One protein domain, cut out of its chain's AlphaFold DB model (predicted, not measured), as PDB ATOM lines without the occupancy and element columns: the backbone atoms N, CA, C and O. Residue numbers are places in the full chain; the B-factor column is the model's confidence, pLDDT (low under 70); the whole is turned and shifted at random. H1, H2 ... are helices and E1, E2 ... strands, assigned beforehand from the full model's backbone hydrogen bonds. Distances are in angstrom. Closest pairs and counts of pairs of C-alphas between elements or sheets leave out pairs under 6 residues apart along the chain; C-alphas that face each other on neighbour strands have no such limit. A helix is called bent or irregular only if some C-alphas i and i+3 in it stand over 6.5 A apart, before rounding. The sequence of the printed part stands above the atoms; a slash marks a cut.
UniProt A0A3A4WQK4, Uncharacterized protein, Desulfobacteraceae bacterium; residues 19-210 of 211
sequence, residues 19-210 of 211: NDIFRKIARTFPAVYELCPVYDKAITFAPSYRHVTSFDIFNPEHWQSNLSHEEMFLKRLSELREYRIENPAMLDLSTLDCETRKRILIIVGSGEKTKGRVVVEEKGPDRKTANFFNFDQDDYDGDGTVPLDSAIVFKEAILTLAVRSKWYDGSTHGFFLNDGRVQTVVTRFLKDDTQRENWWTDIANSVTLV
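This is residues 19 to 210 of the 211 residues of an uncharacterized protein of Desulfobacteraceae bacterium (UniProt A0A3A4WQK4). Picture two lobes, each built on a small three-stranded sheet, joined by the short two-stranded ladder of E3 and E6. In one lobe H7 covers the sheet E2 E7 E8; at the other end H1, H2 and H3 lie around the sheet E1 E4 E5 without being on it. Residues 83 to 91, of which 83 to 86 belong to H3, stand free. The 192 printed residues include seven named helices and eight named strands, in the order H1 H2 E1 H3 H4 E2 E3 E4 E5 E6 H5 E7 H6 H7 E8; both three-stranded sheets are mixed, the ladder is antiparallel, and the class is mixed, helices and strands, with 92 residues in named elements, under half. The whole is only just loose, close to compact, with a radius of gyration of the C-alphas of 19.8 A and spans of 59 by 40 by 33 A.

Find C-alpha 106 at (48.646, 66.259, 140.230); there E2, residues 106 to 110, begins, and the other strands of its sheet, in the order E2 E7 E8, are E7, residues 160 to 164, 13.0 A long, and E8, residues 207 to 209, which ends at C-alpha 209 at (41.881, 73.215, 143.501). Four of the helices are H4, residues 98 to 102, H5, residues 148 to 151, H6, residues 172 to 178, and H7, residues 180 to 190, 15.1 A long. The ladder is E3, 112 to 114, and E6, 140 to 142. The other three-stranded sheet has E1, residues 43 to 45, E4, residues 118 to 123, 14.2 A long, and E5, residues 130 to 134. H1, 19 to 28, starts at (62.214, 82.306, 119.865); H2 is 30 to 35, and H3, 71 to 86, is 22.7 A long.

Look first at E2 and E7, parallel, with N 108 and O 161 2.8 A apart; E7 and E8 are antiparallel, with N 162 and O 208 at 2.8 A. H7 is on this sheet at a height of 9.8 A, over E7 and along the strands, at 10 degrees on the local plane; the closest C-alphas of H7 and E7, Val 182 and Val 163, are 7.3 A apart. H5 and H6 only graze it; H6 is irregular, with C-alphas 174 and 177 8.0 A apart. E2 runs on into E3 across a break of 1 residue, at 95 degrees, and E3 and E6 are antiparallel neighbours, with N 114 and O 140 within hydrogen-bond range at 2.8 A. In the other sheet, E1 and E4 are parallel, with N 120 and O 44 at 2.8 A, and E4 and E5 form a hairpin, with N 132 and O 121 at 2.7 A. H1 and H2 only just touch, only at the corner, with 3 pairs of C-alphas within 8 A, the closest Ala 26 and Val 32 at 6.0 A. H3 and H4 touch no helix and are on neither three-stranded sheet. In H1, H3, H4 and H7 every O i to N i+4 pair is within hydrogen-bond range; H2 has 0 of 2, with 3 of 3 O i to N i+3, H6 has 1 of 3, with 2 of 4, and H5 is too short for such a pair.

The C-alphas farthest apart, Lys 128 and Gln 195, are 60.9 A apart. The printed part has no cut; the links E1 to H3, H3 to H4 and H7 to E8 are long. Mean pLDDT of the printed part is 82.3, and 30 residues are under 70: 19 to 38, 68, 87 to 90 and 167 to 171.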
ATOM      1  N   ASN A  19      62.745  82.794 121.139       50.97
ATOM      2  CA  ASN A  19      62.214  82.306 119.865       50.97
ATOM      3  C   ASN A  19      63.301  81.818 118.886       50.97
ATOM      4  O   ASN A  19      63.090  80.845 118.160       50.97
ATOM      5  N   ASP A  20      64.479  82.447 118.865       53.78
ATOM      6  CA  ASP A  20      65.583  82.035 117.986       53.78
ATOM      7  C   ASP A  20      66.276  80.771 118.489       53.78
ATOM      8  O   ASP A  20      66.728  79.955 117.684       53.78
ATOM      9  N   ILE A  21      66.329  80.580 119.810       57.09
ATOM     10  CA  ILE A  21      66.836  79.351 120.429       57.09
ATOM     11  C   ILE A  21      65.884  78.196 120.120       57.09
ATOM     12  O   ILE A  21      66.336  77.162 119.631       57.09
ATOM     13  N   PHE A  22      64.572  78.397 120.277       56.12
ATOM     14  CA  PHE A  22      63.573  77.382 119.938       56.12
ATOM     15  C   PHE A  22      63.649  76.990 118.455       56.12
ATOM     16  O   PHE A  22      63.753  75.812 118.119       56.12
ATOM     17  N   ARG A  23      63.744  77.976 117.552       55.88
ATOM     18  CA  ARG A  23      63.939  77.737 116.111       55.88
ATOM     19  C   ARG A  23      65.263  77.045 115.779       55.88
ATOM     20  O   ARG A  23      65.342  76.373 114.753       55.88
ATOM     21  N   LYS A  24      66.330  77.247 116.557       57.91
ATOM     22  CA  LYS A  24      67.620  76.553 116.372       57.91
ATOM     23  C   LYS A  24      67.550  75.107 116.859       57.91
ATOM     24  O   LYS A  24      67.971  74.212 116.129       57.91
ATOM     25  N   ILE A  25      66.978  74.873 118.040       54.03
ATOM     26  CA  ILE A  25      66.753  73.531 118.592       54.03
ATOM     27  C   ILE A  25      65.880  72.723 117.638       54.03
ATOM     28  O   ILE A  25      66.258  71.624 117.251       54.03
ATOM     29  N   ALA A  26      64.783  73.303 117.160       52.41
ATOM     30  CA  ALA A  26      63.842  72.613 116.294       52.41
ATOM     31  C   ALA A  26      64.392  72.313 114.884       52.41
ATOM     32  O   ALA A  26      63.982  71.348 114.247       52.41
ATOM     33  N   ARG A  27      65.373  73.095 114.406       51.88
ATOM     34  CA  ARG A  27      66.148  72.783 113.187       51.88
ATOM     35  C   ARG A  27      67.183  71.675 113.398       51.88
ATOM     36  O   ARG A  27      67.533  70.995 112.441       51.88
ATOM     37  N   THR A  28      67.685  71.521 114.622       46.22
ATOM     38  CA  THR A  28      68.734  70.546 114.972       46.22
ATOM     39  C   THR A  28      68.134  69.194 115.368       46.22
ATOM     40  O   THR A  28      68.682  68.148 115.036       46.22
ATOM     41  N   PHE A  29      66.979  69.214 116.033       48.66
ATOM     42  CA  PHE A  29      66.253  68.046 116.516       48.66
ATOM     43  C   PHE A  29      64.785  68.153 116.089       48.66
ATOM     44  O   PHE A  29      63.952  68.569 116.887       48.66
ATOM     45  N   PRO A  30      64.418  67.786 114.852       46.66
ATOM     46  CA  PRO A  30      63.020  67.838 114.420       46.66
ATOM     47  C   PRO A  30      62.093  66.958 115.280       46.66
ATOM     48  O   PRO A  30      60.923  67.285 115.427       46.66
ATOM     49  N   ALA A  31      62.622  65.927 115.953       44.00
ATOM     50  CA  ALA A  31      61.890  65.140 116.953       44.00
ATOM     51  C   ALA A  31      61.407  65.965 118.171       44.00
ATOM     52  O   ALA A  31      60.508  65.534 118.885       44.00
ATOM     53  N   VAL A  32      61.935  67.178 118.411       50.34
ATOM     54  CA  VAL A  32      61.379  68.102 119.421       50.34
ATOM     55  C   VAL A  32      59.957  68.533 119.069       50.34
ATOM     56  O   VAL A  32      59.172  68.790 119.974       50.34
ATOM     57  N   TYR A  33      59.587  68.552 117.786       49.31
ATOM     58  CA  TYR A  33      58.205  68.811 117.390       49.31
ATOM     59  C   TYR A  33      57.259  67.686 117.817       49.31
ATOM     60  O   TYR A  33      56.112  67.948 118.153       49.31
ATOM     61  N   GLU A  34      57.752  66.453 117.921       49.91
ATOM     62  CA  GLU A  34      57.003  65.324 118.490       49.91
ATOM     63  C   GLU A  34      56.802  65.471 120.013       49.91
ATOM     64  O   GLU A  34      55.945  64.801 120.595       49.91
ATOM     65  N   LEU A  35      57.578  66.360 120.646       48.19
ATOM     66  CA  LEU A  35      57.495  66.767 122.051       48.19
ATOM     67  C   LEU A  35      56.802  68.126 122.231       48.19
ATOM     68  O   LEU A  35      56.645  68.574 123.369       48.19
ATOM     69  N   CYS A  36      56.391  68.790 121.141       49.28
ATOM     70  CA  CYS A  36      55.588  69.999 121.238       49.28
ATOM     71  C   CYS A  36      54.276  69.684 121.959       49.28
ATOM     72  O   CYS A  36      53.766  68.563 121.860       49.28
ATOM     73  N   PRO A  37      53.737  70.656 122.706       50.47
ATOM     74  CA  PRO A  37      52.600  70.403 123.565       50.47
ATOM     75  C   PRO A  37      51.418  69.814 122.785       50.47
ATOM     76  O   PRO A  37      50.914  70.416 121.842       50.47
ATOM     77  N   VAL A  38      50.991  68.616 123.188       61.34
ATOM     78  CA  VAL A  38      49.828  67.911 122.635       61.34
ATOM     79  C   VAL A  38      48.675  68.084 123.617       61.34
ATOM     80  O   VAL A  38      48.282  67.153 124.311       61.34
ATOM     81  N   TYR A  39      48.186  69.311 123.742       70.94
ATOM     82  CA  TYR A  39      46.934  69.601 124.435       70.94
ATOM     83  C   TYR A  39      46.053  70.455 123.531       70.94
ATOM     84  O   TYR A  39      46.527  71.051 122.557       70.94
ATOM     85  N   ASP A  40      44.752  70.463 123.816       73.88
ATOM     86  CA  ASP A  40      43.788  71.201 123.007       73.88
ATOM     87  C   ASP A  40      44.223  72.668 122.857       73.88
ATOM     88  O   ASP A  40      44.583  73.322 123.832       73.88
ATOM     89  N   LYS A  41      44.204  73.180 121.622       79.00
ATOM     90  CA  LYS A  41      44.593  74.559 121.261       79.00
ATOM     91  C   LYS A  41      46.070  74.930 121.465       79.00
ATOM     92  O   LYS A  41      46.404  76.105 121.314       79.00
ATOM     93  N   ALA A  42      46.966  73.975 121.720       81.19
ATOM     94  CA  ALA A  42      48.406  74.246 121.751       81.19
ATOM     95  C   ALA A  42      48.921  74.833 120.418       81.19
ATOM     96  O   ALA A  42      49.788  75.710 120.409       81.19
ATOM     97  N   ILE A  43      48.348  74.385 119.295       85.38
ATOM     98  CA  ILE A  43      48.567  74.952 117.961       85.38
ATOM     99  C   ILE A  43      47.203  75.231 117.327       85.38
ATOM    100  O   ILE A  43      46.361  74.336 117.230       85.38
ATOM    101  N   THR A  44      46.977  76.466 116.887       87.62
ATOM    102  CA  THR A  44      45.734  76.875 116.223       87.62
ATOM    103  C   THR A  44      46.021  77.582 114.913       87.62
ATOM    104  O   THR A  44      47.061  78.211 114.743       87.62
ATOM    105  N   PHE A  45      45.088  77.504 113.969       90.44
ATOM    106  CA  PHE A  45      45.157  78.311 112.758       90.44
ATOM    107  C   PHE A  45      44.614  79.715 113.016       90.44
ATOM    108  O   PHE A  45      43.666  79.905 113.783       90.44
ATOM    109  N   ALA A  46      45.214  80.709 112.363       89.44
ATOM    110  CA  ALA A  46      44.699  82.068 112.367       89.44
ATOM    111  C   ALA A  46      43.271  82.105 111.780       89.44
ATOM    112  O   ALA A  46      42.957  81.309 110.893       89.44
ATOM    113  N   PRO A  47      42.417  83.068 112.182       86.81
ATOM    114  CA  PRO A  47      41.035  83.168 111.696       86.81
ATOM    115  C   PRO A  47      40.873  83.283 110.172       86.81
ATOM    116  O   PRO A  47      39.768  83.123 109.658       86.81
ATOM    117  N   SER A  48      41.946  83.597 109.442       86.94
ATOM    118  CA  SER A  48      41.940  83.638 107.979       86.94
ATOM    119  C   SER A  48      41.699  82.253 107.352       86.94
ATOM    120  O   SER A  48      41.055  82.166 106.304       86.94
ATOM    121  N   TYR A  49      42.095  81.171 108.036       85.19
ATOM    122  CA  TYR A  49      41.828  79.797 107.611       85.19
ATOM    123  C   TYR A  49      40.338  79.466 107.755       85.19
ATOM    124  O   TYR A  49      39.835  79.195 108.842       85.19
ATOM    125  N   ARG A  50      39.610  79.445 106.632       76.38
ATOM    126  CA  ARG A  50      38.148  79.220 106.628       76.38
ATOM    127  C   ARG A  50      37.720  77.755 106.720       76.38
ATOM    128  O   ARG A  50      36.549  77.489 106.972       76.38
ATOM    129  N   HIS A  51      38.631  76.817 106.462       76.25
ATOM    130  CA  HIS A  51      38.304  75.396 106.277       76.25
ATOM    131  C   HIS A  51      39.072  74.449 107.203       76.25
ATOM    132  O   HIS A  51      38.857  73.242 107.136       76.25
ATOM    133  N   VAL A  52      39.950  74.975 108.062       77.38
ATOM    134  CA  VAL A  52      40.777  74.164 108.961       77.38
ATOM    135  C   VAL A  52      40.560  74.641 110.388       77.38
ATOM    136  O   VAL A  52      40.864  75.781 110.723       77.38
ATOM    137  N   THR A  53      39.993  73.769 111.220       75.19
ATOM    138  CA  THR A  53      39.603  74.096 112.600       75.19
ATOM    139  C   THR A  53      40.572  73.553 113.643       75.19
ATOM    140  O   THR A  53      40.545  74.004 114.784       75.19
ATOM    141  N   SER A  54      41.421  72.591 113.276       84.00
ATOM    142  CA  SER A  54      42.368  71.950 114.187       84.00
ATOM    143  C   SER A  54      43.676  71.606 113.487       84.00
ATOM    144  O   SER A  54      43.701  71.222 112.317       84.00
ATOM    145  N   PHE A  55      44.773  71.747 114.226       84.50
ATOM    146  CA  PHE A  55      46.095  71.344 113.775       84.50
ATOM    147  C   PHE A  55      46.295  69.840 113.997       84.50
ATOM    148  O   PHE A  55      46.229  69.349 115.121       84.50
ATOM    149  N   ASP A  56      46.553  69.122 112.912       83.62
ATOM    150  CA  ASP A  56      47.035  67.736 112.920       83.62
ATOM    151  C   ASP A  56      48.546  67.715 112.678       83.62
ATOM    152  O   ASP A  56      49.001  68.042 111.582       83.62
ATOM    153  N   ILE A  57      49.298  67.308 113.703       79.88
ATOM    154  CA  ILE A  57      50.759  67.185 113.672       79.88
ATOM    155  C   ILE A  57      51.245  66.142 112.656       79.88
ATOM    156  O   ILE A  57      52.368  66.241 112.168       79.88
ATOM    157  N   PHE A  58      50.409  65.166 112.303       82.38
ATOM    158  CA  PHE A  58      50.732  64.128 111.326       82.38
ATOM    159  C   PHE A  58      50.326  64.502 109.901       82.38
ATOM    160  O   PHE A  58      50.653  63.768 108.969       82.38
ATOM    161  N   ASN A  59      49.625  65.623 109.710       85.31
ATOM    162  CA  ASN A  59      49.280  66.107 108.383       85.31
ATOM    163  C   ASN A  59      50.403  67.017 107.850       85.31
ATOM    164  O   ASN A  59      50.539  68.145 108.337       85.31
ATOM    165  N   PRO A  60      51.187  66.590 106.841       83.31
ATOM    166  CA  PRO A  60      52.259  67.404 106.261       83.31
ATOM    167  C   PRO A  60      51.759  68.762 105.742       83.31
ATOM    168  O   PRO A  60      52.469  69.755 105.857       83.31
ATOM    169  N   GLU A  61      50.510  68.846 105.275       87.56
ATOM    170  CA  GLU A  61      49.916  70.082 104.747       87.56
ATOM    171  C   GLU A  61      49.638  71.146 105.818       87.56
ATOM    172  O   GLU A  61      49.346  72.295 105.490       87.56
ATOM    173  N   HIS A  62      49.701  70.792 107.103       85.50
ATOM    174  CA  HIS A  62      49.568  71.750 108.201       85.50
ATOM    175  C   HIS A  62      50.904  72.384 108.600       85.50
ATOM    176  O   HIS A  62      50.931  73.418 109.268       85.50
ATOM    177  N   TRP A  63      52.020  71.783 108.192       84.31
ATOM    178  CA  TRP A  63      53.359  72.242 108.527       84.31
ATOM    179  C   TRP A  63      53.795  73.430 107.669       84.31
ATOM    180  O   TRP A  63      53.268  73.663 106.579       84.31
ATOM    181  N   GLN A  64      54.775  74.197 108.164       84.31
ATOM    182  CA  GLN A  64      55.380  75.292 107.399       84.31
ATOM    183  C   GLN A  64      55.864  74.784 106.037       84.31
ATOM    184  O   GLN A  64      56.581  73.788 105.966       84.31
ATOM    185  N   SER A  65      55.556  75.502 104.956       84.00
ATOM    186  CA  SER A  65      55.866  75.043 103.590       84.00
ATOM    187  C   SER A  65      57.361  74.942 103.271       84.00
ATOM    188  O   SER A  65      57.737  74.468 102.204       84.00
ATOM    189  N   ASN A  66      58.224  75.458 104.145       78.25
ATOM    190  CA  ASN A  66      59.678  75.361 104.035       78.25
ATOM    191  C   ASN A  66      60.255  74.133 104.762       78.25
ATOM    192  O   ASN A  66      61.476  73.977 104.800       78.25
ATOM    193  N   LEU A  67      59.406  73.284 105.345       75.50
ATOM    194  CA  LEU A  67      59.792  71.966 105.836       75.50
ATOM    195  C   LEU A  67      59.924  70.967 104.674       75.50
ATOM    196  O   LEU A  67      59.511  71.226 103.540       75.50
ATOM    197  N   SER A  68      60.583  69.841 104.947       68.25
ATOM    198  CA  SER A  68      60.899  68.843 103.922       68.25
ATOM    199  C   SER A  68      59.632  68.196 103.358       68.25
ATOM    200  O   SER A  68      58.746  67.803 104.108       68.25
ATOM    201  N   HIS A  69      59.579  68.052 102.033       75.19
ATOM    202  CA  HIS A  69      58.564  67.267 101.316       75.19
ATOM    203  C   HIS A  69      59.165  65.969 100.755       75.19
ATOM    204  O   HIS A  69      58.618  65.353  99.843       75.19
ATOM    205  N   GLU A  70      60.336  65.573 101.255       83.06
ATOM    206  CA  GLU A  70      60.992  64.344 100.835       83.06
ATOM    207  C   GLU A  70      60.171  63.123 101.256       83.06
ATOM    208  O   GLU A  70      59.625  63.061 102.358       83.06
ATOM    209  N   GLU A  71      60.144  62.107 100.396       85.75
ATOM    210  CA  GLU A  71      59.403  60.863 100.624       85.75
ATOM    211  C   GLU A  71      59.754  60.213 101.972       85.75
ATOM    212  O   GLU A  71      58.878  59.740 102.692       85.75
ATOM    213  N   MET A  72      61.033  60.260 102.364       81.50
ATOM    214  CA  MET A  72      61.490  59.727 103.648       81.50
ATOM    215  C   MET A  72      60.870  60.459 104.846       81.50
ATOM    216  O   MET A  72      60.564  59.820 105.852       81.50
ATOM    217  N   PHE A  73      60.682  61.778 104.757       79.38
ATOM    218  CA  PHE A  73      60.052  62.561 105.818       79.38
ATOM    219  C   PHE A  73      58.570  62.198 105.954       79.38
ATOM    220  O   PHE A  73      58.119  61.879 107.052       79.38
ATOM    221  N   LEU A  74      57.843  62.156 104.834       83.56
ATOM    222  CA  LEU A  74      56.422  61.797 104.810       83.56
ATOM    223  C   LEU A  74      56.185  60.373 105.324       83.56
ATOM    224  O   LEU A  74      55.278  60.142 106.124       83.56
ATOM    225  N   LYS A  75      57.045  59.431 104.922       84.81
ATOM    226  CA  LYS A  75      57.006  58.050 105.403       84.81
ATOM    227  C   LYS A  75      57.185  57.980 106.920       84.81
ATOM    228  O   LYS A  75      56.360  57.371 107.590       84.81
ATOM    229  N   ARG A  76      58.201  58.656 107.469       82.12
ATOM    230  CA  ARG A  76      58.446  58.695 108.922       82.12
ATOM    231  C   ARG A  76      57.295  59.333 109.695       82.12
ATOM    232  O   ARG A  76      56.952  58.853 110.769       82.12
ATOM    233  N   LEU A  77      56.690  60.392 109.156       81.25
ATOM    234  CA  LEU A  77      55.545  61.046 109.787       81.25
ATOM    235  C   LEU A  77      54.328  60.109 109.862       81.25
ATOM    236  O   LEU A  77      53.646  60.064 110.886       81.25
ATOM    237  N   SER A  78      54.095  59.321 108.808       84.56
ATOM    238  CA  SER A  78      53.058  58.283 108.787       84.56
ATOM    239  C   SER A  78      53.354  57.150 109.772       84.56
ATOM    240  O   SER A  78      52.490  56.800 110.571       84.56
ATOM    241  N   GLU A  79      54.581  56.619 109.770       84.25
ATOM    242  CA  GLU A  79      55.016  55.570 110.707       84.25
ATOM    243  C   GLU A  79      54.870  56.028 112.167       84.25
ATOM    244  O   GLU A  79      54.420  55.268 113.021       84.25
ATOM    245  N   LEU A  80      55.178  57.296 112.463       79.69
ATOM    246  CA  LEU A  80      54.994  57.872 113.794       79.69
ATOM    247  C   LEU A  80      53.514  57.944 114.195       79.69
ATOM    248  O   LEU A  80      53.179  57.693 115.357       79.69
ATOM    249  N   ARG A  81      52.625  58.291 113.256       82.19
ATOM    250  CA  ARG A  81      51.177  58.313 113.494       82.19
ATOM    251  C   ARG A  81      50.667  56.925 113.865       82.19
ATOM    252  O   ARG A  81      49.961  56.791 114.860       82.19
ATOM    253  N   GLU A  82      51.033  55.917 113.079       83.81
ATOM    254  CA  GLU A  82      50.671  54.517 113.326       83.81
ATOM    255  C   GLU A  82      51.217  54.050 114.675       83.81
ATOM    256  O   GLU A  82      50.458  53.580 115.523       83.81
ATOM    257  N   TYR A  83      52.500  54.317 114.932       80.00
ATOM    258  CA  TYR A  83      53.133  53.989 116.200       80.00
ATOM    259  C   TYR A  83      52.402  54.613 117.393       80.00
ATOM    260  O   TYR A  83      52.177  53.919 118.377       80.00
ATOM    261  N   ARG A  84      51.981  55.886 117.319       74.38
ATOM    262  CA  ARG A  84      51.221  56.549 118.397       74.38
ATOM    263  C   ARG A  84      49.829  55.964 118.622       74.38
ATOM    264  O   ARG A  84      49.350  56.014 119.752       74.38
ATOM    265  N   ILE A  85      49.170  55.474 117.574       76.75
ATOM    266  CA  ILE A  85      47.850  54.833 117.679       76.75
ATOM    267  C   ILE A  85      47.985  53.474 118.368       76.75
ATOM    268  O   ILE A  85      47.204  53.156 119.262       76.75
ATOM    269  N   GLU A  86      48.988  52.691 117.976       78.06
ATOM    270  CA  GLU A  86      49.248  51.361 118.538       78.06
ATOM    271  C   GLU A  86      49.889  51.424 119.931       78.06
ATOM    272  O   GLU A  86      49.652  50.563 120.776       78.06
ATOM    273  N   ASN A  87      50.691  52.460 120.176       67.50
ATOM    274  CA  ASN A  87      51.470  52.674 121.387       67.50
ATOM    275  C   ASN A  87      51.215  54.102 121.885       67.50
ATOM    276  O   ASN A  87      52.049  54.993 121.673       67.50
ATOM    277  N   PRO A  88      50.063  54.361 122.534       66.81
ATOM    278  CA  PRO A  88      49.799  55.673 123.104       66.81
ATOM    279  C   PRO A  88      50.947  56.042 124.048       66.81
ATOM    280  O   PRO A  88      51.231  55.345 125.020       66.81
ATOM    281  N   ALA A  89      51.639  57.141 123.727       55.53
ATOM    282  CA  ALA A  89      52.887  57.544 124.381       55.53
ATOM    283  C   ALA A  89      52.748  57.752 125.899       55.53
ATOM    284  O   ALA A  89      53.745  57.746 126.626       55.53
ATOM    285  N   MET A  90      51.519  57.959 126.376       64.56
ATOM    286  CA  MET A  90      51.166  57.994 127.786       64.56
ATOM    287  C   MET A  90      49.821  57.303 127.995       64.56
ATOM    288  O   MET A  90      48.905  57.451 127.187       64.56
ATOM    289  N   LEU A  91      49.715  56.579 129.106       75.88
ATOM    290  CA  LEU A  91      48.443  56.071 129.601       75.88
ATOM    291  C   LEU A  91      47.515  57.254 129.894       75.88
ATOM    292  O   LEU A  91      47.893  58.164 130.635       75.88
ATOM    293  N   ASP A  92      46.307  57.231 129.335       84.06
ATOM    294  CA  ASP A  92      45.275  58.201 129.681       84.06
ATOM    295  C   ASP A  92      44.817  57.947 131.122       84.06
ATOM    296  O   ASP A  92      44.093  56.990 131.409       84.06
ATOM    297  N   LEU A  93      45.248  58.813 132.040       88.38
ATOM    298  CA  LEU A  93      44.969  58.657 133.463       88.38
ATOM    299  C   LEU A  93      43.472  58.778 133.794       88.38
ATOM    300  O   LEU A  93      43.041  58.314 134.850       88.38
ATOM    301  N   SER A  94      42.668  59.367 132.904       88.88
ATOM    302  CA  SER A  94      41.219  59.461 133.085       88.88
ATOM    303  C   SER A  94      40.522  58.100 132.979       88.88
ATOM    304  O   SER A  94      39.480  57.908 133.613       88.88
ATOM    305  N   THR A  95      41.132  57.150 132.258       91.12
ATOM    306  CA  THR A  95      40.616  55.787 132.026       91.12
ATOM    307  C   THR A  95      40.867  54.820 133.181       91.12
ATOM    308  O   THR A  95      40.300  53.728 133.208       91.12
ATOM    309  N   LEU A  96      41.700  55.217 134.144       93.62
ATOM    310  CA  LEU A  96      41.982  54.427 135.336       93.62
ATOM    311  C   LEU A  96      40.729  54.279 136.210       93.62
ATOM    312  O   LEU A  96      39.862  55.156 136.256       93.62
ATOM    313  N   ASP A  97      40.649  53.176 136.954       96.44
ATOM    314  CA  ASP A  97      39.557  52.958 137.897       96.44
ATOM    315  C   ASP A  97      39.572  53.996 139.036       96.44
ATOM    316  O   ASP A  97      40.570  54.667 139.315       96.44
ATOM    317  N   CYS A  98      38.430  54.141 139.708       94.19
ATOM    318  CA  CYS A  98      38.247  55.143 140.757       94.19
ATOM    319  C   CYS A  98      39.268  55.014 141.901       94.19
ATOM    320  O   CYS A  98      39.781  56.027 142.375       94.19
ATOM    321  N   GLU A  99      39.589  53.791 142.322       95.06
ATOM    322  CA  GLU A  99      40.499  53.557 143.444       95.06
ATOM    323  C   GLU A  99      41.945  53.872 143.066       95.06
ATOM    324  O   GLU A  99      42.676  54.455 143.868       95.06
ATOM    325  N   THR A 100      42.347  53.578 141.829       94.88
ATOM    326  CA  THR A 100      43.657  53.983 141.311       94.88
ATOM    327  C   THR A 100      43.758  55.500 141.165       94.88
ATOM    328  O   THR A 100      44.744  56.083 141.615       94.88
ATOM    329  N   ARG A 101      42.740  56.179 140.615       94.75
ATOM    330  CA  ARG A 101      42.759  57.648 140.448       94.75
ATOM    331  C   ARG A 101      42.888  58.393 141.775       94.75
ATOM    332  O   ARG A 101      43.628  59.368 141.842       94.75
ATOM    333  N   LYS A 102      42.257  57.904 142.851       92.62
ATOM    334  CA  LYS A 102      42.395  58.471 144.210       92.62
ATOM    335  C   LYS A 102      43.821  58.404 144.767       92.62
ATOM    336  O   LYS A 102      44.157  59.172 145.663       92.62
ATOM    337  N   ARG A 103      44.659  57.499 144.254       93.62
ATOM    338  CA  ARG A 103      46.071  57.347 144.650       93.62
ATOM    339  C   ARG A 103      47.016  58.233 143.843       93.62
ATOM    340  O   ARG A 103      48.220  58.202 144.081       93.62
ATOM    341  N   ILE A 104      46.488  59.017 142.907       95.38
ATOM    342  CA  ILE A 104      47.259  59.938 142.080       95.38
ATOM    343  C   ILE A 104      46.912  61.366 142.492       95.38
ATOM    344  O   ILE A 104      45.749  61.720 142.671       95.38
ATOM    345  N   LEU A 105      47.947  62.186 142.622       95.50
ATOM    346  CA  LEU A 105      47.839  63.614 142.866       95.50
ATOM    347  C   LEU A 105      48.611  64.351 141.777       95.50
ATOM    348  O   LEU A 105      49.773  64.030 141.525       95.50
ATOM    349  N   ILE A 106      47.984  65.355 141.169       95.75
ATOM    350  CA  ILE A 106      48.646  66.259 140.230       95.75
ATOM    351  C   ILE A 106      48.827  67.607 140.924       95.75
ATOM    352  O   ILE A 106      47.879  68.175 141.466       95.75
ATOM    353  N   ILE A 107      50.054  68.123 140.915       96.19
ATOM    354  CA  ILE A 107      50.378  69.455 141.427       96.19
ATOM    355  C   ILE A 107      51.041  70.229 140.294       96.19
ATOM    356  O   ILE A 107      52.003  69.743 139.702       96.19
ATOM    357  N   VAL A 108      50.523  71.415 139.991       94.50
ATOM    358  CA  VAL A 108      50.957  72.253 138.868       94.50
ATOM    359  C   VAL A 108      51.357  73.639 139.360       94.50
ATOM    360  O   VAL A 108      50.817  74.126 140.356       94.50
ATOM    361  N   GLY A 109      52.305  74.282 138.685       92.69
ATOM    362  CA  GLY A 109      52.604  75.695 138.909       92.69
ATOM    363  C   GLY A 109      51.630  76.590 138.143       92.69
ATOM    364  O   GLY A 109      51.178  76.240 137.055       92.69
ATOM    365  N   SER A 110      51.295  77.739 138.720       93.12
ATOM    366  CA  SER A 110      50.512  78.789 138.058       93.12
ATOM    367  C   SER A 110      51.015  80.174 138.454       93.12
ATOM    368  O   SER A 110      51.804  80.316 139.382       93.12
ATOM    369  N   GLY A 111      50.534  81.224 137.808       90.56
ATOM    370  CA  GLY A 111      50.836  82.618 138.116       90.56
ATOM    371  C   GLY A 111      52.036  83.206 137.374       90.56
ATOM    372  O   GLY A 111      52.342  84.374 137.615       90.56
ATOM    373  N   GLU A 112      52.698  82.456 136.487       89.81
ATOM    374  CA  GLU A 112      53.786  82.958 135.642       89.81
ATOM    375  C   GLU A 112      53.392  83.028 134.168       89.81
ATOM    376  O   GLU A 112      52.713  82.154 133.625       89.81
ATOM    377  N   LYS A 113      53.881  84.077 133.501       89.06
ATOM    378  CA  LYS A 113      53.734  84.258 132.057       89.06
ATOM    379  C   LYS A 113      54.475  83.147 131.320       89.06
ATOM    380  O   LYS A 113      55.695  83.062 131.395       89.06
ATOM    381  N   THR A 114      53.728  82.324 130.596       84.25
ATOM    382  CA  THR A 114      54.226  81.110 129.951       84.25
ATOM    383  C   THR A 114      53.734  81.025 128.511       84.25
ATOM    384  O   THR A 114      52.567  81.290 128.231       84.25
ATOM    385  N   LYS A 115      54.591  80.633 127.562       83.12
ATOM    386  CA  LYS A 115      54.185  80.483 126.154       83.12
ATOM    387  C   LYS A 115      53.211  79.315 125.990       83.12
ATOM    388  O   LYS A 115      53.623  78.164 126.011       83.12
ATOM    389  N   GLY A 116      51.925  79.630 125.821       78.69
ATOM    390  CA  GLY A 116      50.829  78.653 125.839       78.69
ATOM    391  C   GLY A 116      50.246  78.246 124.490       78.69
ATOM    392  O   GLY A 116      49.511  77.265 124.422       78.69
ATOM    393  N   ARG A 117      50.530  78.975 123.411       83.12
ATOM    394  CA  ARG A 117      49.985  78.648 122.089       83.12
ATOM    395  C   ARG A 117      50.909  79.096 120.973       83.12
ATOM    396  O   ARG A 117      51.600  80.106 121.104       83.12
ATOM    397  N   VAL A 118      50.828  78.398 119.851       84.25
ATOM    398  CA  VAL A 118      51.397  78.831 118.576       84.25
ATOM    399  C   VAL A 118      50.258  79.036 117.590       84.25
ATOM    400  O   VAL A 118      49.407  78.163 117.427       84.25
ATOM    401  N   VAL A 119      50.241  80.192 116.929       87.12
ATOM    402  CA  VAL A 119      49.267  80.473 115.872       87.12
ATOM    403  C   VAL A 119      49.931  80.247 114.520       87.12
ATOM    404  O   VAL A 119      51.014  80.765 114.255       87.12
ATOM    405  N   VAL A 120      49.280  79.468 113.663       87.94
ATOM    406  CA  VAL A 120      49.697  79.223 112.284       87.94
ATOM    407  C   VAL A 120      49.007  80.237 111.378       87.94
ATOM    408  O   VAL A 120      47.786  80.236 111.224       87.94
ATOM    409  N   GLU A 121      49.794  81.126 110.788       90.94
ATOM    410  CA  GLU A 121      49.352  82.151 109.844       90.94
ATOM    411  C   GLU A 121      49.471  81.648 108.401       90.94
ATOM    412  O   GLU A 121      50.384  80.897 108.068       90.94
ATOM    413  N   GLU A 122      48.590  82.092 107.501       91.56
ATOM    414  CA  GLU A 122      48.610  81.629 106.100       91.56
ATOM    415  C   GLU A 122      49.929  81.916 105.396       91.56
ATOM    416  O   GLU A 122      50.377  81.141 104.546       91.56
ATOM    417  N   LYS A 123      50.544  83.048 105.738       90.31
ATOM    418  CA  LYS A 123      51.775  83.538 105.139       90.31
ATOM    419  C   LYS A 123      52.660  84.160 106.203       90.31
ATOM    420  O   LYS A 123      52.182  84.917 107.038       90.31
ATOM    421  N   GLY A 124      53.957  83.885 106.115       86.19
ATOM    422  CA  GLY A 124      54.956  84.543 106.948       86.19
ATOM    423  C   GLY A 124      55.188  86.007 106.554       86.19
ATOM    424  O   GLY A 124      54.688  86.466 105.521       86.19
ATOM    425  N   PRO A 125      56.016  86.739 107.324       84.62
ATOM    426  CA  PRO A 125      56.323  88.151 107.066       84.62
ATOM    427  C   PRO A 125      56.910  88.413 105.670       84.62
ATOM    428  O   PRO A 125      56.695  89.470 105.083       84.62
ATOM    429  N   ASP A 126      57.623  87.430 105.116       85.44
ATOM    430  CA  ASP A 126      58.214  87.473 103.775       85.44
ATOM    431  C   ASP A 126      57.231  87.122 102.642       85.44
ATOM    432  O   ASP A 126      57.594  87.191 101.466       85.44
ATOM    433  N   ARG A 127      55.997  86.729 102.987       86.44
ATOM    434  CA  ARG A 127      54.928  86.230 102.104       86.44
ATOM    435  C   ARG A 127      55.281  84.997 101.264       86.44
ATOM    436  O   ARG A 127      54.480  84.587 100.421       86.44
ATOM    437  N   LYS A 128      56.442  84.383 101.485       86.00
ATOM    438  CA  LYS A 128      56.912  83.202 100.746       86.00
ATOM    439  C   LYS A 128      56.599  81.924 101.500       86.00
ATOM    440  O   LYS A 128      56.139  80.962 100.892       86.00
ATOM    441  N   THR A 129      56.791  81.937 102.815       84.62
ATOM    442  CA  THR A 129      56.501  80.781 103.667       84.62
ATOM    443  C   THR A 129      54.995  80.679 103.894       84.62
ATOM    444  O   THR A 129      54.404  81.622 104.417       84.62
ATOM    445  N   ALA A 130      54.368  79.575 103.486       88.12
ATOM    446  CA  ALA A 130      52.985  79.263 103.850       88.12
ATOM    447  C   ALA A 130      52.931  78.499 105.182       88.12
ATOM    448  O   ALA A 130      53.939  77.906 105.580       88.12
ATOM    449  N   ASN A 131      51.774  78.524 105.854       86.19
ATOM    450  CA  ASN A 131      51.572  77.945 107.188       86.19
ATOM    451  C   ASN A 131      52.642  78.428 108.175       86.19
ATOM    452  O   ASN A 131      53.370  77.632 108.745       86.19
ATOM    453  N   PHE A 132      52.833  79.732 108.324       86.81
ATOM    454  CA  PHE A 132      53.883  80.285 109.169       86.81
ATOM    455  C   PHE A 132      53.567  80.126 110.657       86.81
ATOM    456  O   PHE A 132      52.538  80.596 111.129       86.81
ATOM    457  N   PHE A 133      54.476  79.508 111.414       84.94
ATOM    458  CA  PHE A 133      54.303  79.323 112.854       84.94
ATOM    459  C   PHE A 133      54.739  80.605 113.559       84.94
ATOM    460  O   PHE A 133      55.935  80.907 113.683       84.94
ATOM    461  N   ASN A 134      53.754  81.378 114.006       82.44
ATOM    462  CA  ASN A 134      53.969  82.593 114.758       82.44
ATOM    463  C   ASN A 134      54.099  82.261 116.253       82.44
ATOM    464  O   ASN A 134      53.113  82.012 116.945       82.44
ATOM    465  N   PHE A 135      55.344  82.264 116.736       79.69
ATOM    466  CA  PHE A 135      55.694  82.077 118.150       79.69
ATOM    467  C   PHE A 135      55.612  83.375 118.968       79.69
ATOM    468  O   PHE A 135      55.715  83.341 120.194       79.69
ATOM    469  N   ASP A 136      55.431  84.523 118.308       81.69
ATOM    470  CA  ASP A 136      55.263  85.820 118.958       81.69
ATOM    471  C   ASP A 136      53.798  86.012 119.369       81.69
ATOM    472  O   ASP A 136      53.047  86.803 118.804       81.69
ATOM    473  N   GLN A 137      53.366  85.163 120.297       83.44
ATOM    474  CA  GLN A 137      52.028  85.176 120.879       83.44
ATOM    475  C   GLN A 137      52.080  85.710 122.302       83.44
ATOM    476  O   GLN A 137      53.103  85.576 122.980       83.44
ATOM    477  N   ASP A 138      50.953  86.251 122.762       86.81
ATOM    478  CA  ASP A 138      50.767  86.598 124.167       86.81
ATOM    479  C   ASP A 138      51.077  85.407 125.078       86.81
ATOM    480  O   ASP A 138      50.838  84.244 124.734       86.81
ATOM    481  N   ASP A 139      51.605  85.718 126.257       86.50
ATOM    482  CA  ASP A 139      51.845  84.722 127.290       86.50
ATOM    483  C   ASP A 139      50.536  84.341 127.997       86.50
ATOM    484  O   ASP A 139      49.621  85.151 128.159       86.50
ATOM    485  N   TYR A 140      50.485  83.096 128.448       88.69
ATOM    486  CA  TYR A 140      49.396  82.461 129.180       88.69
ATOM    487  C   TYR A 140      49.803  82.215 130.626       88.69
ATOM    488  O   TYR A 140      50.957  82.422 131.001       88.69
ATOM    489  N   ASP A 141      48.851  81.759 131.433       91.69
ATOM    490  CA  ASP A 141      49.158  81.276 132.770       91.69
ATOM    491  C   ASP A 141      49.933  79.946 132.720       91.69
ATOM    492  O   ASP A 141      49.732  79.120 131.824       91.69
ATOM    493  N   GLY A 142      50.818  79.735 133.688       89.81
ATOM    494  CA  GLY A 142      51.667  78.552 133.800       89.81
ATOM    495  C   GLY A 142      52.762  78.731 134.848       89.81
ATOM    496  O   GLY A 142      52.646  79.564 135.751       89.81
ATOM    497  N   ASP A 143      53.826  77.942 134.730       87.25
ATOM    498  CA  ASP A 143      54.960  77.925 135.668       87.25
ATOM    499  C   ASP A 143      56.249  78.574 135.119       87.25
ATOM    500  O   ASP A 143      57.332  78.368 135.673       87.25
ATOM    501  N   GLY A 144      56.126  79.312 134.010       83.56
ATOM    502  CA  GLY A 144      57.218  79.942 133.269       83.56
ATOM    503  C   GLY A 144      57.770  79.068 132.139       83.56
ATOM    504  O   GLY A 144      58.447  79.575 131.247       83.56
ATOM    505  N   THR A 145      57.459  77.765 132.127       82.75
ATOM    506  CA  THR A 145      57.901  76.808 131.096       82.75
ATOM    507  C   THR A 145      56.738  75.999 130.522       82.75
ATOM    508  O   THR A 145      56.582  75.914 129.305       82.75
ATOM    509  N   VAL A 146      55.911  75.417 131.387       83.31
ATOM    510  CA  VAL A 146      54.760  74.581 131.054       83.31
ATOM    511  C   VAL A 146      53.472  75.395 131.220       83.31
ATOM    512  O   VAL A 146      53.179  75.881 132.317       83.31
ATOM    513  N   PRO A 147      52.683  75.556 130.146       87.81
ATOM    514  CA  PRO A 147      51.388  76.226 130.204       87.81
ATOM    515  C   PRO A 147      50.425  75.494 131.131       87.81
ATOM    516  O   PRO A 147      50.370  74.261 131.123       87.81
ATOM    517  N   LEU A 148      49.614  76.245 131.876       90.19
ATOM    518  CA  LEU A 148      48.658  75.668 132.819       90.19
ATOM    519  C   LEU A 148      47.697  74.700 132.116       90.19
ATOM    520  O   LEU A 148      47.508  73.587 132.598       90.19
ATOM    521  N   ASP A 149      47.183  75.068 130.939       89.19
ATOM    522  CA  ASP A 149      46.283  74.229 130.132       89.19
ATOM    523  C   ASP A 149      46.899  72.862 129.777       89.19
ATOM    524  O   ASP A 149      46.194  71.853 129.742       89.19
ATOM    525  N   SER A 150      48.225  72.799 129.603       85.94
ATOM    526  CA  SER A 150      48.954  71.540 129.402       85.94
ATOM    527  C   SER A 150      48.984  70.677 130.654       85.94
ATOM    528  O   SER A 150      48.960  69.450 130.571       85.94
ATOM    529  N   ALA A 151      49.149  71.311 131.810       88.62
ATOM    530  CA  ALA A 151      49.409  70.631 133.068       88.62
ATOM    531  C   ALA A 151      48.117  70.100 133.712       88.62
ATOM    532  O   ALA A 151      48.163  69.177 134.522       88.62
ATOM    533  N   ILE A 152      46.962  70.656 133.331       92.00
ATOM    534  CA  ILE A 152      45.661  70.374 133.955       92.00
ATOM    535  C   ILE A 152      44.770  69.436 133.132       92.00
ATOM    536  O   ILE A 152      43.589  69.298 133.441       92.00
ATOM    537  N   VAL A 153      45.306  68.765 132.107       89.31
ATOM    538  CA  VAL A 153      44.528  67.916 131.178       89.31
ATOM    539  C   VAL A 153      43.713  66.808 131.864       89.31
ATOM    540  O   VAL A 153      42.715  66.358 131.313       89.31
ATOM    541  N   PHE A 154      44.089  66.399 133.081       90.81
ATOM    542  CA  PHE A 154      43.391  65.369 133.863       90.81
ATOM    543  C   PHE A 154      42.606  65.909 135.069       90.81
ATOM    544  O   PHE A 154      42.154  65.112 135.891       90.81
ATOM    545  N   LYS A 155      42.407  67.229 135.188       94.25
ATOM    546  CA  LYS A 155      41.754  67.863 136.353       94.25
ATOM    547  C   LYS A 155      40.349  67.343 136.667       94.25
ATOM    548  O   LYS A 155      39.968  67.288 137.830       94.25
ATOM    549  N   GLU A 156      39.612  66.910 135.644       94.19
ATOM    550  CA  GLU A 156      38.253  66.368 135.789       94.19
ATOM    551  C   GLU A 156      38.241  64.959 136.403       94.19
ATOM    552  O   GLU A 156      37.236  64.519 136.959       94.19
ATOM    553  N   ALA A 157      39.350  64.222 136.285       93.69
ATOM    554  CA  ALA A 157      39.450  62.822 136.692       93.69
ATOM    555  C   ALA A 157      40.365  62.602 137.904       93.69
ATOM    556  O   ALA A 157      40.198  61.621 138.629       93.69
ATOM    557  N   ILE A 158      41.343  63.485 138.110       95.19
ATOM    558  CA  ILE A 158      42.368  63.378 139.147       95.19
ATOM    559  C   ILE A 158      42.447  64.691 139.910       95.19
ATOM    560  O   ILE A 158      42.479  65.768 139.311       95.19
ATOM    561  N   LEU A 159      42.544  64.586 141.240       95.19
ATOM    562  CA  LEU A 159      42.757  65.734 142.114       95.19
ATOM    563  C   LEU A 159      43.976  66.528 141.632       95.19
ATOM    564  O   LEU A 159      45.113  66.061 141.713       95.19
ATOM    565  N   THR A 160      43.707  67.728 141.122       97.00
ATOM    566  CA  THR A 160      44.710  68.602 140.521       97.00
ATOM    567  C   THR A 160      44.759  69.915 141.283       97.00
ATOM    568  O   THR A 160      43.756  70.617 141.420       97.00
ATOM    569  N   LEU A 161      45.934  70.241 141.805       96.88
ATOM    570  CA  LEU A 161      46.164  71.406 142.648       96.88
ATOM    571  C   LEU A 161      47.128  72.364 141.957       96.88
ATOM    572  O   LEU A 161      48.209  71.959 141.542       96.88
ATOM    573  N   ALA A 162      46.766  73.639 141.877       95.81
ATOM    574  CA  ALA A 162      47.649  74.690 141.399       95.81
ATOM    575  C   ALA A 162      48.327  75.385 142.578       95.81
ATOM    576  O   ALA A 162      47.669  75.817 143.527       95.81
ATOM    577  N   VAL A 163      49.647  75.512 142.502       94.31
ATOM    578  CA  VAL A 163      50.473  76.265 143.441       94.31
ATOM    579  C   VAL A 163      50.870  77.562 142.755       94.31
ATOM    580  O   VAL A 163      51.666  77.568 141.816       94.31
ATOM    581  N   ARG A 164      50.316  78.676 143.238       91.38
ATOM    582  CA  ARG A 164      50.577  79.991 142.651       91.38
ATOM    583  C   ARG A 164      52.025  80.405 142.899       91.38
ATOM    584  O   ARG A 164      52.492  80.372 144.044       91.38
ATOM    585  N   SER A 165      52.711  80.846 141.858       87.19
ATOM    586  CA  SER A 165      54.049  81.410 141.924       87.19
ATOM    587  C   SER A 165      54.071  82.584 142.893       87.19
ATOM    588  O   SER A 165      53.154  83.409 142.956       87.19
ATOM    589  N   LYS A 166      55.128  82.618 143.698       76.31
ATOM    590  CA  LYS A 166      55.466  83.748 144.570       76.31
ATOM    591  C   LYS A 166      56.605  84.576 143.981       76.31
ATOM    592  O   LYS A 166      57.055  85.525 144.617       76.31
ATOM    593  N   TRP A 167      57.131  84.154 142.836       66.19
ATOM    594  CA  TRP A 167      58.411  84.585 142.317       66.19
ATOM    595  C   TRP A 167      58.167  85.522 141.151       66.19
ATOM    596  O   TRP A 167      57.554  85.167 140.148       66.19
ATOM    597  N   TYR A 168      58.602  86.762 141.326       58.34
ATOM    598  CA  TYR A 168      58.414  87.806 140.326       58.34
ATOM    599  C   TYR A 168      59.388  87.666 139.144       58.34
ATOM    600  O   TYR A 168      59.211  88.349 138.138       58.34
ATOM    601  N   ASP A 169      60.403  86.805 139.262       56.56
ATOM    602  CA  ASP A 169      61.528  86.653 138.336       56.56
ATOM    603  C   ASP A 169      61.480  85.386 137.461       56.56
ATOM    604  O   ASP A 169      62.401  85.164 136.678       56.56
ATOM    605  N   GLY A 170      60.396  84.605 137.509       62.31
ATOM    606  CA  GLY A 170      60.131  83.568 136.506       62.31
ATOM    607  C   GLY A 170      60.979  82.305 136.672       62.31
ATOM    608  O   GLY A 170      61.756  81.949 135.788       62.31
ATOM    609  N   SER A 171      60.890  81.648 137.827       69.38
ATOM    610  CA  SER A 171      61.682  80.442 138.124       69.38
ATOM    611  C   SER A 171      60.870  79.334 138.805       69.38
ATOM    612  O   SER A 171      61.451  78.372 139.314       69.38
ATOM    613  N   THR A 172      59.533  79.418 138.793       82.25
ATOM    614  CA  THR A 172      58.681  78.411 139.447       82.25
ATOM    615  C   THR A 172      58.946  77.013 138.912       82.25
ATOM    616  O   THR A 172      59.126  76.111 139.721       82.25
ATOM    617  N   HIS A 173      59.061  76.825 137.594       85.75
ATOM    618  CA  HIS A 173      59.351  75.511 137.012       85.75
ATOM    619  C   HIS A 173      60.634  74.874 137.579       85.75
ATOM    620  O   HIS A 173      60.623  73.740 138.056       85.75
ATOM    621  N   GLY A 174      61.744  75.623 137.577       81.12
ATOM    622  CA  GLY A 174      63.061  75.112 137.976       81.12
ATOM    623  C   GLY A 174      63.183  74.784 139.464       81.12
ATOM    624  O   GLY A 174      63.997  73.950 139.855       81.12
ATOM    625  N   PHE A 175      62.358  75.407 140.303       84.69
ATOM    626  CA  PHE A 175      62.411  75.247 141.754       84.69
ATOM    627  C   PHE A 175      61.116  74.696 142.346       84.69
ATOM    628  O   PHE A 175      60.953  74.694 143.568       84.69
ATOM    629  N   PHE A 176      60.217  74.178 141.510       87.19
ATOM    630  CA  PHE A 176      58.891  73.735 141.926       87.19
ATOM    631  C   PHE A 176      58.949  72.724 143.079       87.19
ATOM    632  O   PHE A 176      58.222  72.834 144.064       87.19
ATOM    633  N   LEU A 177      59.893  71.781 143.013       86.69
ATOM    634  CA  LEU A 177      60.098  70.751 144.038       86.69
ATOM    635  C   LEU A 177      60.772  71.269 145.321       86.69
ATOM    636  O   LEU A 177      60.720  70.600 146.355       86.69
ATOM    637  N   ASN A 178      61.381  72.455 145.277       88.00
ATOM    638  CA  ASN A 178      61.954  73.131 146.442       88.00
ATOM    639  C   ASN A 178      60.931  74.031 147.155       88.00
ATOM    640  O   ASN A 178      61.223  74.554 148.231       88.00
ATOM    641  N   ASP A 179      59.731  74.210 146.596       88.75
ATOM    642  CA  ASP A 179      58.673  74.972 147.245       88.75
ATOM    643  C   ASP A 179      58.108  74.199 148.447       88.75
ATOM    644  O   ASP A 179      57.533  73.113 148.317       88.75
ATOM    645  N   GLY A 180      58.227  74.781 149.643       91.12
ATOM    646  CA  GLY A 180      57.736  74.170 150.880       91.12
ATOM    647  C   GLY A 180      56.235  73.853 150.864       91.12
ATOM    648  O   GLY A 180      55.796  72.939 151.563       91.12
ATOM    649  N   ARG A 181      55.431  74.551 150.049       92.81
ATOM    650  CA  ARG A 181      53.999  74.260 149.864       92.81
ATOM    651  C   ARG A 181      53.801  72.961 149.098       92.81
ATOM    652  O   ARG A 181      53.031  72.119 149.550       92.81
ATOM    653  N   VAL A 182      54.538  72.772 148.000       93.44
ATOM    654  CA  VAL A 182      54.534  71.524 147.220       93.44
ATOM    655  C   VAL A 182      54.959  70.365 148.117       93.44
ATOM    656  O   VAL A 182      54.232  69.382 148.238       93.44
ATOM    657  N   GLN A 183      56.070  70.515 148.840       94.44
ATOM    658  CA  GLN A 183      56.566  69.489 149.765       94.44
ATOM    659  C   GLN A 183      55.561  69.156 150.875       94.44
ATOM    660  O   GLN A 183      55.378  67.987 151.220       94.44
ATOM    661  N   THR A 184      54.872  70.165 151.416       94.94
ATOM    662  CA  THR A 184      53.833  69.981 152.440       94.94
ATOM    663  C   THR A 184      52.647  69.191 151.895       94.94
ATOM    664  O   THR A 184      52.208  68.235 152.533       94.94
ATOM    665  N   VAL A 185      52.146  69.553 150.710       95.31
ATOM    666  CA  VAL A 185      51.035  68.856 150.048       95.31
ATOM    667  C   VAL A 185      51.416  67.404 149.745       95.31
ATOM    668  O   VAL A 185      50.684  66.495 150.129       95.31
ATOM    669  N   VAL A 186      52.587  67.166 149.147       95.31
ATOM    670  CA  VAL A 186      53.093  65.809 148.875       95.31
ATOM    671  C   VAL A 186      53.205  64.999 150.167       95.31
ATOM    672  O   VAL A 186      52.768  63.852 150.220       95.31
ATOM    673  N   THR A 187      53.735  65.595 151.237       95.56
ATOM    674  CA  THR A 187      53.882  64.916 152.531       95.56
ATOM    675  C   THR A 187      52.533  64.520 153.126       95.56
ATOM    676  O   THR A 187      52.399  63.400 153.614       95.56
ATOM    677  N   ARG A 188      51.537  65.415 153.093       95.25
ATOM    678  CA  ARG A 188      50.179  65.121 153.581       95.25
ATOM    679  C   ARG A 188      49.535  63.998 152.772       95.25
ATOM    680  O   ARG A 188      49.012  63.061 153.364       95.25
ATOM    681  N   PHE A 189      49.661  64.049 151.445       95.69
ATOM    682  CA  PHE A 189      49.141  63.021 150.546       95.69
ATOM    683  C   PHE A 189      49.751  61.640 150.820       95.69
ATOM    684  O   PHE A 189      49.028  60.674 151.032       95.69
ATOM    685  N   LEU A 190      51.083  61.547 150.890       94.81
ATOM    686  CA  LEU A 190      51.786  60.277 151.105       94.81
ATOM    687  C   LEU A 190      51.569  59.683 152.504       94.81
ATOM    688  O   LEU A 190      51.711  58.475 152.683       94.81
ATOM    689  N   LYS A 191      51.253  60.517 153.500       95.12
ATOM    690  CA  LYS A 191      50.935  60.085 154.869       95.12
ATOM    691  C   LYS A 191      49.446  59.822 155.100       95.12
ATOM    692  O   LYS A 191      49.076  59.518 156.230       95.12
ATOM    693  N   ASP A 192      48.623  59.965 154.065       91.56
ATOM    694  CA  ASP A 192      47.163  59.878 154.143       91.56
ATOM    695  C   ASP A 192      46.531  60.857 155.162       91.56
ATOM    696  O   ASP A 192      45.462  60.623 155.727       91.56
ATOM    697  N   ASP A 193      47.172  62.014 155.381       91.25
ATOM    698  CA  ASP A 193      46.624  63.126 156.175       91.25
ATOM    699  C   ASP A 193      45.677  63.976 155.309       91.25
ATOM    700  O   ASP A 193      45.873  65.175 155.094       91.25
ATOM    701  N   THR A 194      44.673  63.308 154.736       89.81
ATOM    702  CA  THR A 194      43.751  63.858 153.726       89.81
ATOM    703  C   THR A 194      42.299  63.937 154.209       89.81
ATOM    704  O   THR A 194      41.422  64.413 153.494       89.81
ATOM    705  N   GLN A 195      42.040  63.526 155.456       87.94
ATOM    706  CA  GLN A 195      40.698  63.432 156.051       87.94
ATOM    707  C   GLN A 195      40.042  64.795 156.320       87.94
ATOM    708  O   GLN A 195      38.837  64.880 156.551       87.94
ATOM    709  N   ARG A 196      40.832  65.874 156.333       88.19
ATOM    710  CA  ARG A 196      40.324  67.238 156.508       88.19
ATOM    711  C   ARG A 196      39.821  67.781 155.179       88.19
ATOM    712  O   ARG A 196      40.460  67.603 154.142       88.19
ATOM    713  N   GLU A 197      38.712  68.512 155.223       86.44
ATOM    714  CA  GLU A 197      38.247  69.252 154.053       86.44
ATOM    715  C   GLU A 197      39.340  70.227 153.591       86.44
ATOM    716  O   GLU A 197      39.935  70.935 154.406       86.44
ATOM    717  N   ASN A 198      39.626  70.241 152.286       90.12
ATOM    718  CA  ASN A 198      40.660  71.089 151.691       90.12
ATOM    719  C   ASN A 198      42.038  70.945 152.372       90.12
ATOM    720  O   ASN A 198      42.747  71.933 152.578       90.12
ATOM    721  N   TRP A 199      42.437  69.712 152.716       93.12
ATOM    722  CA  TRP A 199      43.704  69.386 153.394       93.12
ATOM    723  C   TRP A 199      44.964  69.936 152.701       93.12
ATOM    724  O   TRP A 199      46.020  70.046 153.325       93.12
ATOM    725  N   TRP A 200      44.873  70.302 151.422       92.62
ATOM    726  CA  TRP A 200      45.952  70.904 150.639       92.62
ATOM    727  C   TRP A 200      46.147  72.410 150.865       92.62
ATOM    728  O   TRP A 200      47.128  72.970 150.381       92.62
ATOM    729  N   THR A 201      45.236  73.080 151.569       90.19
ATOM    730  CA  THR A 201      45.290  74.536 151.752       90.19
ATOM    731  C   THR A 201      46.420  74.974 152.685       90.19
ATOM    732  O   THR A 201      46.885  74.241 153.572       90.19
ATOM    733  N   ASP A 202      46.868  76.209 152.469       85.81
ATOM    734  CA  ASP A 202      47.745  76.965 153.353       85.81
ATOM    735  C   ASP A 202      47.035  78.237 153.848       85.81
ATOM    736  O   ASP A 202      45.982  78.625 153.345       85.81
ATOM    737  N   ILE A 203      47.622  78.916 154.838       82.25
ATOM    738  CA  ILE A 203      47.044  80.134 155.446       82.25
ATOM    739  C   ILE A 203      46.860  81.256 154.406       82.25
ATOM    740  O   ILE A 203      45.996  82.116 154.555       82.25
ATOM    741  N   ALA A 204      47.673  81.247 153.348       83.75
ATOM    742  CA  ALA A 204      47.667  82.253 152.295       83.75
ATOM    743  C   ALA A 204      46.740  81.917 151.110       83.75
ATOM    744  O   ALA A 204      46.700  82.698 150.161       83.75
ATOM    745  N   ASN A 205      46.025  80.783 151.130       84.62
ATOM    746  CA  ASN A 205      45.232  80.273 150.002       84.62
ATOM    747  C   ASN A 205      46.007  80.272 148.670       84.62
ATOM    748  O   ASN A 205      45.472  80.580 147.607       84.62
ATOM    749  N   SER A 206      47.300  79.960 148.739       89.25
ATOM    750  CA  SER A 206      48.214  79.954 147.599       89.25
ATOM    751  C   SER A 206      48.290  78.597 146.893       89.25
ATOM    752  O   SER A 206      48.943  78.487 145.855       89.25
ATOM    753  N   VAL A 207      47.602  77.592 147.446       94.31
ATOM    754  CA  VAL A 207      47.330  76.293 146.824       94.31
ATOM    755  C   VAL A 207      45.828  76.175 146.586       94.31
ATOM    756  O   VAL A 207      45.041  76.215 147.534       94.31
ATOM    757  N   THR A 208      45.421  76.027 145.329       94.75
ATOM    758  CA  THR A 208      44.010  76.026 144.924       94.75
ATOM    759  C   THR A 208      43.653  74.774 144.143       94.75
ATOM    760  O   THR A 208      44.442  74.302 143.329       94.75
ATOM    761  N   LEU A 209      42.436  74.269 144.344       95.25
ATOM    762  CA  LEU A 209      41.881  73.215 143.501       95.25
ATOM    763  C   LEU A 209      41.654  73.757 142.086       95.25
ATOM    764  O   LEU A 209      40.988  74.781 141.920       95.25
ATOM    765  N   VAL A 210      42.178  73.058 141.083       93.31
ATOM    766  CA  VAL A 210      41.885  73.343 139.680       93.31
ATOM    767  C   VAL A 210      40.592  72.619 139.321       93.31
ATOM    768  O   VAL A 210      40.512  71.400 139.459       93.31
TER     769      VAL A 210